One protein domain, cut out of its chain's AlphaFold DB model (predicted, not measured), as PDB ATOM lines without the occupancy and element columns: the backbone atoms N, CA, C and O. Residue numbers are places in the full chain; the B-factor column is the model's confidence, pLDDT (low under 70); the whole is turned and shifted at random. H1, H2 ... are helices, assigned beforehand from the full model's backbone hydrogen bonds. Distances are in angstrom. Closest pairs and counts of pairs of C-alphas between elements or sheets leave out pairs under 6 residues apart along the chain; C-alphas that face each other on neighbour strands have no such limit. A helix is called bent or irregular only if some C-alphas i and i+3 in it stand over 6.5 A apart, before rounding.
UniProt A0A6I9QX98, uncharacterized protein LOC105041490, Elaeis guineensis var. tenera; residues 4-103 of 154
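Overview. This is residues 4 to 103 of the 154 residues of the protein "uncharacterized protein LOC105041490" of Elaeis guineensis var. tenera (UniProt A0A6I9QX98). Two long helices, H2 and H4, reach toward opposite ends of a thin rod, and the shorter H3 folds back to pack on residues 34 to 41 of H2 and 78 to 86 of H4. The small H1 lies at the H2 end, and residues 94 to 103 stick out at the other. The 100 printed residues hold four named helices, H1 to H4 in order, and no named strand: all helix. The whole is extended, radius of gyration of the C-alphas 21.6 A, spanning 77 by 26 by 17 A.

Arrangement. H2, residues 15 to 43, has a kink of 31 degrees near residue 27; it is neither bent nor irregular, but only just: C-alphas 25 and 28 are 6.1 A apart. It touches H3, residues 52 to 68, as a helical hairpin, opposite ways at a shallow tilt of 4 degrees; the closest C-alphas, of Leu 41 and Asn 62, are 5.9 A apart. H3 and H4, residues 75 to 101, touch as another, opposite ways at 30 degrees, a shallow tilt; C-alphas 59 and 82 are closest, 6.8 A. H2 and H4 are near each other. H1, residues 4 to 7, is apart from the other helices. Every O i to N i+4 pair is within hydrogen-bond range in H3 and H4, and 24 of 25 in H2; H1 is too short for one.

Along the chain. H2 is 41.0 A long from C-alpha 15 at (63.093, -21.923, -4.968), H3 24.4 A, H1 5.1 A, and H4 39.7 A, to C-alpha 101 at (31.462, -48.869, 51.946).

Size, cuts and confidence. The C-alphas farthest apart, of Thr 13 and Phe 103, are 77.2 A apart. The printed part has no cut, and its three links are short. Residues 99 to 103 have pLDDT under 70.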
ATOM      1  N   GLU A   4      77.223 -25.282   5.602       78.19
ATOM      2  CA  GLU A   4      76.717 -26.601   5.201       78.19
ATOM      3  C   GLU A   4      75.327 -26.513   4.561       78.19
ATOM      4  O   GLU A   4      75.079 -27.145   3.540       78.19
ATOM      5  N   LEU A   5      74.451 -25.656   5.101       76.75
ATOM      6  CA  LEU A   5      73.116 -25.437   4.544       76.75
ATOM      7  C   LEU A   5      73.176 -24.818   3.141       76.75
ATOM      8  O   LEU A   5      72.367 -25.161   2.292       76.75
ATOM      9  N   GLN A   6      74.128 -23.924   2.880       77.56
ATOM     10  CA  GLN A   6      74.275 -23.291   1.570       77.56
ATOM     11  C   GLN A   6      74.829 -24.285   0.540       77.56
ATOM     12  O   GLN A   6      74.308 -24.362  -0.566       77.56
ATOM     13  N   ARG A   7      75.794 -25.122   0.948       81.19
ATOM     14  CA  ARG A   7      76.378 -26.184   0.111       81.19
ATOM     15  C   ARG A   7      75.363 -27.276  -0.261       81.19
ATOM     16  O   ARG A   7      75.440 -27.840  -1.340       81.19
ATOM     17  N   GLN A   8      74.382 -27.552   0.603       76.06
ATOM     18  CA  GLN A   8      73.299 -28.513   0.330       76.06
ATOM     19  C   GLN A   8      72.284 -28.026  -0.724       76.06
ATOM     20  O   GLN A   8      71.552 -28.845  -1.271       76.06
ATOM     21  N   HIS A   9      72.227 -26.720  -1.011       76.94
ATOM     22  CA  HIS A   9      71.280 -26.138  -1.971       76.94
ATOM     23  C   HIS A   9      71.952 -25.593  -3.244       76.94
ATOM     24  O   HIS A   9      71.251 -25.015  -4.070       76.94
ATOM     25  N   GLU A  10      73.268 -25.779  -3.431       78.31
ATOM     26  CA  GLU A  10      73.993 -25.316  -4.633       78.31
ATOM     27  C   GLU A  10      73.425 -25.910  -5.932       78.31
ATOM     28  O   GLU A  10      73.352 -25.209  -6.938       78.31
ATOM     29  N   ASP A  11      72.935 -27.153  -5.881       73.69
ATOM     30  CA  ASP A  11      72.366 -27.862  -7.036       73.69
ATOM     31  C   ASP A  11      70.826 -27.799  -7.110       73.69
ATOM     32  O   ASP A  11      70.218 -28.301  -8.060       73.69
ATOM     33  N   ILE A  12      70.159 -27.187  -6.121       78.19
ATOM     34  CA  ILE A  12      68.695 -27.089  -6.104       78.19
ATOM     35  C   ILE A  12      68.273 -25.881  -6.946       78.19
ATOM     36  O   ILE A  12      68.343 -24.729  -6.528       78.19
ATOM     37  N   THR A  13      67.796 -26.163  -8.155       73.38
ATOM     38  CA  THR A  13      67.541 -25.162  -9.205       73.38
ATOM     39  C   THR A  13      66.265 -24.348  -9.008       73.38
ATOM     40  O   THR A  13      66.098 -23.306  -9.638       73.38
ATOM     41  N   THR A  14      65.349 -24.796  -8.143       87.06
ATOM     42  CA  THR A  14      64.043 -24.150  -7.964       87.06
ATOM     43  C   THR A  14      63.811 -23.746  -6.513       87.06
ATOM     44  O   THR A  14      63.838 -24.581  -5.611       87.06
ATOM     45  N   THR A  15      63.438 -22.482  -6.291       85.50
ATOM     46  CA  THR A  15      63.093 -21.923  -4.968       85.50
ATOM     47  C   THR A  15      62.080 -22.779  -4.201       85.50
ATOM     48  O   THR A  15      62.160 -22.904  -2.982       85.50
ATOM     49  N   ARG A  16      61.141 -23.420  -4.910       85.06
ATOM     50  CA  ARG A  16      60.137 -24.317  -4.321       85.06
ATOM     51  C   ARG A  16      60.755 -25.561  -3.675       85.06
ATOM     52  O   ARG A  16      60.319 -25.936  -2.597       85.06
ATOM     53  N   GLN A  17      61.765 -26.170  -4.294       85.69
ATOM     54  CA  GLN A  17      62.442 -27.352  -3.747       85.69
ATOM     55  C   GLN A  17      63.257 -27.000  -2.497       85.69
ATOM     56  O   GLN A  17      63.211 -27.736  -1.517       85.69
ATOM     57  N   ILE A  18      63.913 -25.832  -2.494       86.44
ATOM     58  CA  ILE A  18      64.591 -25.288  -1.306       86.44
ATOM     59  C   ILE A  18      63.577 -25.096  -0.171       86.44
ATOM     60  O   ILE A  18      63.806 -25.535   0.953       86.44
ATOM     61  N   LEU A  19      62.421 -24.489  -0.465       86.56
ATOM     62  CA  LEU A  19      61.360 -24.280   0.521       86.56
ATOM     63  C   LEU A  19      60.843 -25.607   1.098       86.56
ATOM     64  O   LEU A  19      60.705 -25.721   2.312       86.56
ATOM     65  N   THR A  20      60.592 -26.610   0.251       85.56
ATOM     66  CA  THR A  20      60.139 -27.941   0.683       85.56
ATOM     67  C   THR A  20      61.170 -28.620   1.580       85.56
ATOM     68  O   THR A  20      60.811 -29.085   2.656       85.56
ATOM     69  N   HIS A  21      62.448 -28.608   1.202       83.38
ATOM     70  CA  HIS A  21      63.505 -29.257   1.980       83.38
ATOM     71  C   HIS A  21      63.722 -28.580   3.344       83.38
ATOM     72  O   HIS A  21      63.892 -29.243   4.366       83.38
ATOM     73  N   LEU A  22      63.644 -27.246   3.398       83.00
ATOM     74  CA  LEU A  22      63.644 -26.504   4.661       83.00
ATOM     75  C   LEU A  22      62.401 -26.835   5.500       83.00
ATOM     76  O   LEU A  22      62.500 -27.039   6.710       83.00
ATOM     77  N   GLN A  23      61.231 -26.925   4.872       85.44
ATOM     78  CA  GLN A  23      59.997 -27.293   5.553       85.44
ATOM     79  C   GLN A  23      60.043 -28.728   6.095       85.44
ATOM     80  O   GLN A  23      59.481 -28.968   7.155       85.44
ATOM     81  N   GLU A  24      60.731 -29.660   5.442       83.50
ATOM     82  CA  GLU A  24      60.967 -31.013   5.958       83.50
ATOM     83  C   GLU A  24      61.961 -31.011   7.126       83.50
ATOM     84  O   GLU A  24      61.631 -31.501   8.210       83.50
ATOM     85  N   LEU A  25      63.129 -30.380   6.949       79.25
ATOM     86  CA  LEU A  25      64.188 -30.290   7.965       79.25
ATOM     87  C   LEU A  25      63.694 -29.671   9.277       79.25
ATOM     88  O   LEU A  25      63.956 -30.194  10.360       79.25
ATOM     89  N   TYR A  26      62.971 -28.554   9.191       78.25
ATOM     90  CA  TYR A  26      62.448 -27.853  10.366       78.25
ATOM     91  C   TYR A  26      61.036 -28.318  10.756       78.25
ATOM     92  O   TYR A  26      60.612 -28.134  11.900       78.25
ATOM     93  N   GLY A  27      60.304 -28.948   9.836       80.69
ATOM     94  CA  GLY A  27      58.964 -29.474  10.075       80.69
ATOM     95  C   GLY A  27      58.964 -30.721  10.940       80.69
ATOM     96  O   GLY A  27      58.113 -30.820  11.819       80.69
ATOM     97  N   GLU A  28      59.918 -31.644  10.768       84.44
ATOM     98  CA  GLU A  28      60.025 -32.834  11.626       84.44
ATOM     99  C   GLU A  28      60.219 -32.437  13.093       84.44
ATOM    100  O   GLU A  28      59.470 -32.880  13.961       84.44
ATOM    101  N   GLN A  29      61.144 -31.513  13.364       84.44
ATOM    102  CA  GLN A  29      61.405 -31.034  14.721       84.44
ATOM    103  C   GLN A  29      60.169 -30.378  15.346       84.44
ATOM    104  O   GLN A  29      59.859 -30.608  16.517       84.44
ATOM    105  N   ARG A  30      59.429 -29.583  14.563       85.56
ATOM    106  CA  ARG A  30      58.177 -28.963  15.011       85.56
ATOM    107  C   ARG A  30      57.094 -30.009  15.284       85.56
ATOM    108  O   ARG A  30      56.430 -29.918  16.313       85.56
ATOM    109  N   ARG A  31      56.943 -31.011  14.411       88.12
ATOM    110  CA  ARG A  31      56.002 -32.130  14.587       88.12
ATOM    111  C   ARG A  31      56.319 -32.934  15.846       88.12
ATOM    112  O   ARG A  31      55.408 -33.232  16.614       88.12
ATOM    113  N   ILE A  32      57.595 -33.226  16.094       90.00
ATOM    114  CA  ILE A  32      58.048 -33.908  17.312       90.00
ATOM    115  C   ILE A  32      57.708 -33.068  18.545       90.00
ATOM    116  O   ILE A  32      57.113 -33.589  19.485       90.00
ATOM    117  N   ALA A  33      58.000 -31.764  18.532       90.81
ATOM    118  CA  ALA A  33      57.667 -30.878  19.646       90.81
ATOM    119  C   ALA A  33      56.150 -30.831  19.915       90.81
ATOM    120  O   ALA A  33      55.722 -30.963  21.061       90.81
ATOM    121  N   HIS A  34      55.322 -30.714  18.868       91.69
ATOM    122  CA  HIS A  34      53.859 -30.795  18.985       91.69
ATOM    123  C   HIS A  34      53.413 -32.103  19.624       91.69
ATOM    124  O   HIS A  34      52.598 -32.097  20.549       91.69
ATOM    125  N   PHE A  35      53.958 -33.220  19.148       92.19
ATOM    126  CA  PHE A  35      53.637 -34.541  19.659       92.19
ATOM    127  C   PHE A  35      54.033 -34.697  21.128       92.19
ATOM    128  O   PHE A  35      53.239 -35.199  21.917       92.19
ATOM    129  N   GLU A  36      55.219 -34.241  21.529       94.38
ATOM    130  CA  GLU A  36      55.683 -34.354  22.911       94.38
ATOM    131  C   GLU A  36      54.793 -33.581  23.885       94.38
ATOM    132  O   GLU A  36      54.391 -34.133  24.913       94.38
ATOM    133  N   VAL A  37      54.439 -32.334  23.566       93.81
ATOM    134  CA  VAL A  37      53.564 -31.532  24.433       93.81
ATOM    135  C   VAL A  37      52.147 -32.107  24.457       93.81
ATOM    136  O   VAL A  37      51.571 -32.252  25.534       93.81
ATOM    137  N   SER A  38      51.618 -32.542  23.310       92.19
ATOM    138  CA  SER A  38      50.308 -33.211  23.232       92.19
ATOM    139  C   SER A  38      50.290 -34.496  24.063       92.19
ATOM    140  O   SER A  38      49.379 -34.737  24.853       92.19
ATOM    141  N   LYS A  39      51.350 -35.304  23.970       93.12
ATOM    142  CA  LYS A  39      51.528 -36.519  24.770       93.12
ATOM    143  C   LYS A  39      51.586 -36.205  26.261       93.12
ATOM    144  O   LYS A  39      51.039 -36.970  27.050       93.12
ATOM    145  N   ARG A  40      52.226 -35.102  26.672       92.81
ATOM    146  CA  ARG A  40      52.210 -34.649  28.074       92.81
ATOM    147  C   ARG A  40      50.807 -34.241  28.512       92.81
ATOM    148  O   ARG A  40      50.378 -34.697  29.569       92.81
ATOM    149  N   LEU A  41      50.096 -33.461  27.700       92.12
ATOM    150  CA  LEU A  41      48.738 -32.993  27.982       92.12
ATOM    151  C   LEU A  41      47.773 -34.160  28.234       92.12
ATOM    152  O   LEU A  41      47.140 -34.199  29.281       92.12
ATOM    153  N   PHE A  42      47.725 -35.142  27.331       88.81
ATOM    154  CA  PHE A  42      46.793 -36.276  27.430       88.81
ATOM    155  C   PHE A  42      47.240 -37.386  28.393       88.81
ATOM    156  O   PHE A  42      46.467 -38.283  28.717       88.81
ATOM    157  N   LYS A  43      48.498 -37.372  28.849       89.38
ATOM    158  CA  LYS A  43      49.008 -38.336  29.839       89.38
ATOM    159  C   LYS A  43      48.922 -37.812  31.272       89.38
ATOM    160  O   LYS A  43      49.014 -38.601  32.215       89.38
ATOM    161  N   VAL A  44      48.808 -36.498  31.449       85.44
ATOM    162  CA  VAL A  44      48.667 -35.868  32.760       85.44
ATOM    163  C   VAL A  44      47.330 -36.287  33.364       85.44
ATOM    164  O   VAL A  44      46.277 -35.891  32.896       85.44
ATOM    165  N   LYS A  45      47.400 -37.081  34.432       86.25
ATOM    166  CA  LYS A  45      46.256 -37.433  35.274       86.25
ATOM    167  C   LYS A  45      46.400 -36.752  36.621       86.25
ATOM    168  O   LYS A  45      47.512 -36.629  37.149       86.25
ATOM    169  N   MET A  46      45.288 -36.317  37.192       85.88
ATOM    170  CA  MET A  46      45.259 -35.926  38.597       85.88
ATOM    171  C   MET A  46      45.609 -37.130  39.475       85.88
ATOM    172  O   MET A  46      45.234 -38.260  39.181       85.88
ATOM    173  N   ARG A  47      46.354 -36.895  40.554       84.12
ATOM    174  CA  ARG A  47      46.579 -37.908  41.593       84.12
ATOM    175  C   ARG A  47      45.510 -37.796  42.671       84.12
ATOM    176  O   ARG A  47      44.999 -36.700  42.906       84.12
ATOM    177  N   ASP A  48      45.230 -38.893  43.364       80.88
ATOM    178  CA  ASP A  48      44.343 -38.872  44.528       80.88
ATOM    179  C   ASP A  48      44.850 -37.860  45.564       80.88
ATOM    180  O   ASP A  48      46.038 -37.818  45.897       80.88
ATOM    181  N   GLY A  49      43.955 -36.986  46.025       80.19
ATOM    182  CA  GLY A  49      44.288 -35.906  46.958       80.19
ATOM    183  C   GLY A  49      45.060 -34.720  46.355       80.19
ATOM    184  O   GLY A  49      45.413 -33.800  47.092       80.19
ATOM    185  N   GLN A  50      45.325 -34.686  45.043       86.69
ATOM    186  CA  GLN A  50      45.900 -33.507  44.387       86.69
ATOM    187  C   GLN A  50      44.877 -32.363  44.321       86.69
ATOM    188  O   GLN A  50      43.708 -32.573  44.007       86.69
ATOM    189  N   LEU A  51      45.328 -31.126  44.549       89.12
ATOM    190  CA  LEU A  51      44.482 -29.945  44.378       89.12
ATOM    191  C   LEU A  51      44.116 -29.747  42.902       89.12
ATOM    192  O   LEU A  51      45.003 -29.613  42.052       89.12
ATOM    193  N   VAL A  52      42.812 -29.647  42.628       87.69
ATOM    194  CA  VAL A  52      42.246 -29.374  41.295       87.69
ATOM    195  C   VAL A  52      42.892 -28.140  40.674       87.69
ATOM    196  O   VAL A  52      43.370 -28.196  39.548       87.69
ATOM    197  N   HIS A  53      43.021 -27.057  41.442       89.75
ATOM    198  CA  HIS A  53      43.636 -25.819  40.965       89.75
ATOM    199  C   HIS A  53      45.062 -26.026  40.423       89.75
ATOM    200  O   HIS A  53      45.375 -25.596  39.315       89.75
ATOM    201  N   GLY A  54      45.916 -26.747  41.161       90.75
ATOM    202  CA  GLY A  54      47.288 -27.026  40.725       90.75
ATOM    203  C   GLY A  54      47.352 -27.929  39.488       90.75
ATOM    204  O   GLY A  54      48.243 -27.784  38.648       90.75
ATOM    205  N   HIS A  55      46.390 -28.843  39.344       91.56
ATOM    206  CA  HIS A  55      46.258 -29.644  38.133       91.56
ATOM    207  C   HIS A  55      45.822 -28.807  36.926       91.56
ATOM    208  O   HIS A  55      46.486 -28.860  35.893       91.56
ATOM    209  N   CYS A  56      44.776 -27.986  37.066       90.12
ATOM    210  CA  CYS A  56      44.288 -27.121  35.994       90.12
ATOM    211  C   CYS A  56      45.386 -26.179  35.491       90.12
ATOM    212  O   CYS A  56      45.572 -26.059  34.286       90.12
ATOM    213  N   LEU A  57      46.182 -25.588  36.391       92.56
ATOM    214  CA  LEU A  57      47.342 -24.777  36.004       92.56
ATOM    215  C   LEU A  57      48.354 -25.563  35.160       92.56
ATOM    216  O   LEU A  57      48.916 -25.031  34.205       92.56
ATOM    217  N   THR A  58      48.578 -26.838  35.485       92.56
ATOM    218  CA  THR A  58      49.463 -27.702  34.695       92.56
ATOM    219  C   THR A  58      48.880 -27.964  33.307       92.56
ATOM    220  O   THR A  58      49.619 -27.917  32.325       92.56
ATOM    221  N   MET A  59      47.573 -28.210  33.194       92.06
ATOM    222  CA  MET A  59      46.920 -28.387  31.895       92.06
ATOM    223  C   MET A  59      46.981 -27.116  31.047       92.06
ATOM    224  O   MET A  59      47.444 -27.181  29.912       92.06
ATOM    225  N   ILE A  60      46.623 -25.964  31.621       92.19
ATOM    226  CA  ILE A  60      46.686 -24.654  30.955       92.19
ATOM    227  C   ILE A  60      48.101 -24.382  30.443       92.19
ATOM    228  O   ILE A  60      48.279 -24.046  29.280       92.19
ATOM    229  N   LYS A  61      49.131 -24.643  31.257       94.12
ATOM    230  CA  LYS A  61      50.527 -24.482  30.836       94.12
ATOM    231  C   LYS A  61      50.889 -25.321  29.603       94.12
ATOM    232  O   LYS A  61      51.624 -24.841  28.745       94.12
ATOM    233  N   ASN A  62      50.412 -26.567  29.511       93.44
ATOM    234  CA  ASN A  62      50.659 -27.409  28.332       93.44
ATOM    235  C   ASN A  62      49.879 -26.904  27.103       93.44
ATOM    236  O   ASN A  62      50.403 -26.953  25.993       93.44
ATOM    237  N   LEU A  63      48.655 -26.397  27.292       92.75
ATOM    238  CA  LEU A  63      47.855 -25.785  26.224       92.75
ATOM    239  C   LEU A  63      48.531 -24.522  25.665       92.75
ATOM    240  O   LEU A  63      48.680 -24.393  24.453       92.75
ATOM    241  N   GLU A  64      49.034 -23.647  26.536       93.12
ATOM    242  CA  GLU A  64      49.808 -22.460  26.146       93.12
ATOM    243  C   GLU A  64      51.119 -22.826  25.427       93.12
ATOM    244  O   GLU A  64      51.564 -22.125  24.519       93.12
ATOM    245  N   GLU A  65      51.779 -23.915  25.834       94.19
ATOM    246  CA  GLU A  65      52.987 -24.410  25.166       94.19
ATOM    247  C   GLU A  65      52.677 -24.911  23.743       94.19
ATOM    248  O   GLU A  65      53.447 -24.643  22.822       94.19
ATOM    249  N   LEU A  66      51.526 -25.560  23.534       92.19
ATOM    250  CA  LEU A  66      51.060 -25.958  22.199       92.19
ATOM    251  C   LEU A  66      50.777 -24.744  21.309       92.19
ATOM    252  O   LEU A  66      51.224 -24.718  20.158       92.19
ATOM    253  N   GLU A  67      50.144 -23.708  21.859       91.81
ATOM    254  CA  GLU A  67      49.891 -22.457  21.142       91.81
ATOM    255  C   GLU A  67      51.202 -21.777  20.714       91.81
ATOM    256  O   GLU A  67      51.344 -21.373  19.559       91.81
ATOM    257  N   LYS A  68      52.219 -21.747  21.589       91.81
ATOM    258  CA  LYS A  68      53.560 -21.210  21.273       91.81
ATOM    259  C   LYS A  68      54.269 -21.964  20.155       91.81
ATOM    260  O   LYS A  68      55.013 -21.362  19.386       91.81
ATOM    261  N   LEU A  69      54.039 -23.270  20.036       90.44
ATOM    262  CA  LEU A  69      54.563 -24.071  18.927       90.44
ATOM    263  C   LEU A  69      53.748 -23.876  17.627       90.44
ATOM    264  O   LEU A  69      54.043 -24.485  16.589       90.44
ATOM    265  N   GLY A  70      52.720 -23.027  17.658       87.62
ATOM    266  CA  GLY A  70      51.834 -22.732  16.542       87.62
ATOM    267  C   GLY A  70      50.809 -23.833  16.286       87.62
ATOM    268  O   GLY A  70      50.386 -23.990  15.143       87.62
ATOM    269  N   LEU A  71      50.472 -24.631  17.305       87.38
ATOM    270  CA  LEU A  71      49.335 -25.545  17.281       87.38
ATOM    271  C   LEU A  71      48.183 -24.866  18.022       87.38
ATOM    272  O   LEU A  71      48.131 -24.852  19.249       87.38
ATOM    273  N   SER A  72      47.276 -24.269  17.255       84.56
ATOM    274  CA  SER A  72      46.056 -23.686  17.803       84.56
ATOM    275  C   SER A  72      45.027 -24.793  18.013       84.56
ATOM    276  O   SER A  72      44.677 -25.503  17.069       84.56
ATOM    277  N   MET A  73      44.564 -24.958  19.249       85.94
ATOM    278  CA  MET A  73      43.389 -25.770  19.559       85.94
ATOM    279  C   MET A  73      42.178 -24.866  19.697       85.94
ATOM    280  O   MET A  73      42.266 -23.794  20.299       85.94
ATOM    281  N   ASP A  74      41.044 -25.343  19.196       91.75
ATOM    282  CA  ASP A  74      39.764 -24.692  19.424       91.75
ATOM    283  C   ASP A  74      39.515 -24.496  20.930       91.75
ATOM    284  O   ASP A  74      39.842 -25.364  21.744       91.75
ATOM    285  N   LYS A  75      38.969 -23.339  21.313       88.69
ATOM    286  CA  LYS A  75      38.769 -22.993  22.727       88.69
ATOM    287  C   LYS A  75      37.819 -23.965  23.422       88.69
ATOM    288  O   LYS A  75      38.057 -24.303  24.581       88.69
ATOM    289  N   ASP A  76      36.805 -24.462  22.719       90.50
ATOM    290  CA  ASP A  76      35.885 -25.454  23.265       90.50
ATOM    291  C   ASP A  76      36.609 -26.779  23.482       90.50
ATOM    292  O   ASP A  76      36.429 -27.409  24.524       90.50
ATOM    293  N   LEU A  77      37.506 -27.169  22.569       89.69
ATOM    294  CA  LEU A  77      38.338 -28.361  22.743       89.69
ATOM    295  C   LEU A  77      39.267 -28.230  23.958       89.69
ATOM    296  O   LEU A  77      39.378 -29.165  24.749       89.69
ATOM    297  N   GLN A  78      39.893 -27.066  24.151       89.69
ATOM    298  CA  GLN A  78      40.739 -26.802  25.320       89.69
ATOM    299  C   GLN A  78      39.959 -26.964  26.631       89.69
ATOM    300  O   GLN A  78      40.414 -27.645  27.556       89.69
ATOM    301  N   ILE A  79      38.757 -26.384  26.694       88.75
ATOM    302  CA  ILE A  79      37.862 -26.497  27.849       88.75
ATOM    303  C   ILE A  79      37.455 -27.960  28.057       88.75
ATOM    304  O   ILE A  79      37.585 -28.477  29.169       88.75
ATOM    305  N   GLN A  80      37.046 -28.662  26.998       89.31
ATOM    306  CA  GLN A  80      36.661 -30.070  27.073       89.31
ATOM    307  C   GLN A  80      37.792 -30.966  27.585       89.31
ATOM    308  O   GLN A  80      37.535 -31.807  28.444       89.31
ATOM    309  N   CYS A  81      39.037 -30.764  27.142       86.75
ATOM    310  CA  CYS A  81      40.182 -31.526  27.643       86.75
ATOM    311  C   CYS A  81      40.352 -31.370  29.159       86.75
ATOM    312  O   CYS A  81      40.558 -32.359  29.859       86.75
ATOM    313  N   THR A  82      40.232 -30.143  29.676       87.19
ATOM    314  CA  THR A  82      40.354 -29.903  31.122       87.19
ATOM    315  C   THR A  82      39.199 -30.511  31.911       87.19
ATOM    316  O   THR A  82      39.426 -31.163  32.925       87.19
ATOM    317  N   ILE A  83      37.961 -30.356  31.439       87.44
ATOM    318  CA  ILE A  83      36.774 -30.876  32.125       87.44
ATOM    319  C   ILE A  83      36.773 -32.410  32.136       87.44
ATOM    320  O   ILE A  83      36.463 -33.010  33.164       87.44
ATOM    321  N   TYR A  84      37.149 -33.048  31.027       88.12
ATOM    322  CA  TYR A  84      37.164 -34.505  30.898       88.12
ATOM    323  C   TYR A  84      38.084 -35.177  31.930       88.12
ATOM    324  O   TYR A  84      37.664 -36.111  32.614       88.12
ATOM    325  N   GLU A  85      39.305 -34.670  32.111       85.38
ATOM    326  CA  GLU A  85      40.241 -35.215  33.107       85.38
ATOM    327  C   GLU A  85      39.736 -35.037  34.549       85.38
ATOM    328  O   GLU A  85      39.886 -35.938  35.380       85.38
ATOM    329  N   LEU A  86      39.069 -33.917  34.850       86.19
ATOM    330  CA  LEU A  86      38.461 -33.692  36.166       86.19
ATOM    331  C   LEU A  86      37.301 -34.660  36.439       86.19
ATOM    332  O   LEU A  86      37.199 -35.207  37.540       86.19
ATOM    333  N   ILE A  87      36.449 -34.902  35.439       85.62
ATOM    334  CA  ILE A  87      35.338 -35.858  35.536       85.62
ATOM    335  C   ILE A  87      35.868 -37.278  35.755       85.62
ATOM    336  O   ILE A  87      35.366 -37.986  36.628       85.62
ATOM    337  N   ASN A  88      36.909 -37.689  35.026       84.12
ATOM    338  CA  ASN A  88      37.484 -39.029  35.157       84.12
ATOM    339  C   ASN A  88      37.942 -39.332  36.591       84.12
ATOM    340  O   ASN A  88      37.701 -40.433  37.086       84.12
ATOM    341  N   MET A  89      38.544 -38.369  37.297       79.38
ATOM    342  CA  MET A  89      38.906 -38.566  38.707       79.38
ATOM    343  C   MET A  89      37.705 -38.689  39.634       79.38
ATOM    344  O   MET A  89      37.731 -39.516  40.540       79.38
ATOM    345  N   LEU A  90      36.661 -37.880  39.433       82.00
ATOM    346  CA  LEU A  90      35.442 -37.969  40.241       82.00
ATOM    347  C   LEU A  90      34.831 -39.370  40.148       82.00
ATOM    348  O   LEU A  90      34.501 -39.960  41.174       82.00
ATOM    349  N   VAL A  91      34.780 -39.933  38.939       84.00
ATOM    350  CA  VAL A  91      34.293 -41.297  38.695       84.00
ATOM    351  C   VAL A  91      35.178 -42.346  39.385       84.00
ATOM    352  O   VAL A  91      34.663 -43.288  39.991       84.00
ATOM    353  N   ILE A  92      36.506 -42.181  39.353       80.00
ATOM    354  CA  ILE A  92      37.450 -43.085  40.038       80.00
ATOM    355  C   ILE A  92      37.261 -43.023  41.563       80.00
ATOM    356  O   ILE A  92      37.157 -44.064  42.218       80.00
ATOM    357  N   ILE A  93      37.153 -41.821  42.137       76.44
ATOM    358  CA  ILE A  93      36.935 -41.627  43.577       76.44
ATOM    359  C   ILE A  93      35.585 -42.217  43.996       76.44
ATOM    360  O   ILE A  93      35.513 -42.941  44.985       76.44
ATOM    361  N   GLU A  94      34.521 -41.994  43.229       79.88
ATOM    362  CA  GLU A  94      33.212 -42.583  43.510       79.88
ATOM    363  C   GLU A  94      33.268 -44.122  43.525       79.88
ATOM    364  O   GLU A  94      32.717 -44.754  44.430       79.88
ATOM    365  N   GLY A  95      33.989 -44.737  42.582       76.56
ATOM    366  CA  GLY A  95      34.214 -46.184  42.556       76.56
ATOM    367  C   GLY A  95      34.983 -46.707  43.777       76.56
ATOM    368  O   GLY A  95      34.617 -47.736  44.357       76.56
ATOM    369  N   THR A  96      36.020 -45.989  44.220       74.00
ATOM    370  CA  THR A  96      36.797 -46.356  45.425       74.00
ATOM    371  C   THR A  96      35.998 -46.183  46.721       74.00
ATOM    372  O   THR A  96      36.069 -47.027  47.612       74.00
ATOM    373  N   LEU A  97      35.159 -45.150  46.818       73.12
ATOM    374  CA  LEU A  97      34.289 -44.947  47.977       73.12
ATOM    375  C   LEU A  97      33.173 -45.994  48.038       73.12
ATOM    376  O   LEU A  97      32.971 -46.600  49.092       73.12
ATOM    377  N   LYS A  98      32.497 -46.271  46.915       71.75
ATOM    378  CA  LYS A  98      31.450 -47.305  46.834       71.75
ATOM    379  C   LYS A  98      31.975 -48.694  47.195       71.75
ATOM    380  O   LYS A  98      31.287 -49.437  47.887       71.75
ATOM    381  N   SER A  99      33.193 -49.032  46.776       62.78
ATOM    382  CA  SER A  99      33.828 -50.305  47.140       62.78
ATOM    383  C   SER A  99      34.261 -50.358  48.611       62.78
ATOM    384  O   SER A  99      34.101 -51.399  49.245       62.78
ATOM    385  N   SER A 100      34.725 -49.246  49.195       61.31
ATOM    386  CA  SER A 100      35.086 -49.190  50.623       61.31
ATOM    387  C   SER A 100      33.880 -49.290  51.573       61.31
ATOM    388  O   SER A 100      33.987 -49.883  52.647       61.31
ATOM    389  N   MET A 101      32.708 -48.785  51.167       53.53
ATOM    390  CA  MET A 101      31.462 -48.869  51.946       53.53
ATOM    391  C   MET A 101      30.962 -50.314  52.115       53.53
ATOM    392  O   MET A 101      30.312 -50.630  53.111       53.53
ATOM    393  N   GLY A 102      31.319 -51.216  51.193       53.28
ATOM    394  CA  GLY A 102      31.002 -52.644  51.290       53.28
ATOM    395  C   GLY A 102      31.729 -53.385  52.421       53.28
ATOM    396  O   GLY A 102      31.370 -54.520  52.717       53.28
ATOM    397  N   PHE A 103      32.725 -52.767  53.071       46.22
ATOM    398  CA  PHE A 103      33.540 -53.408  54.110       46.22
ATOM    399  C   PHE A 103      33.163 -53.005  55.553       46.22
ATOM    400  O   PHE A 103      33.615 -53.643  56.498       46.22
TER     401      PHE A 103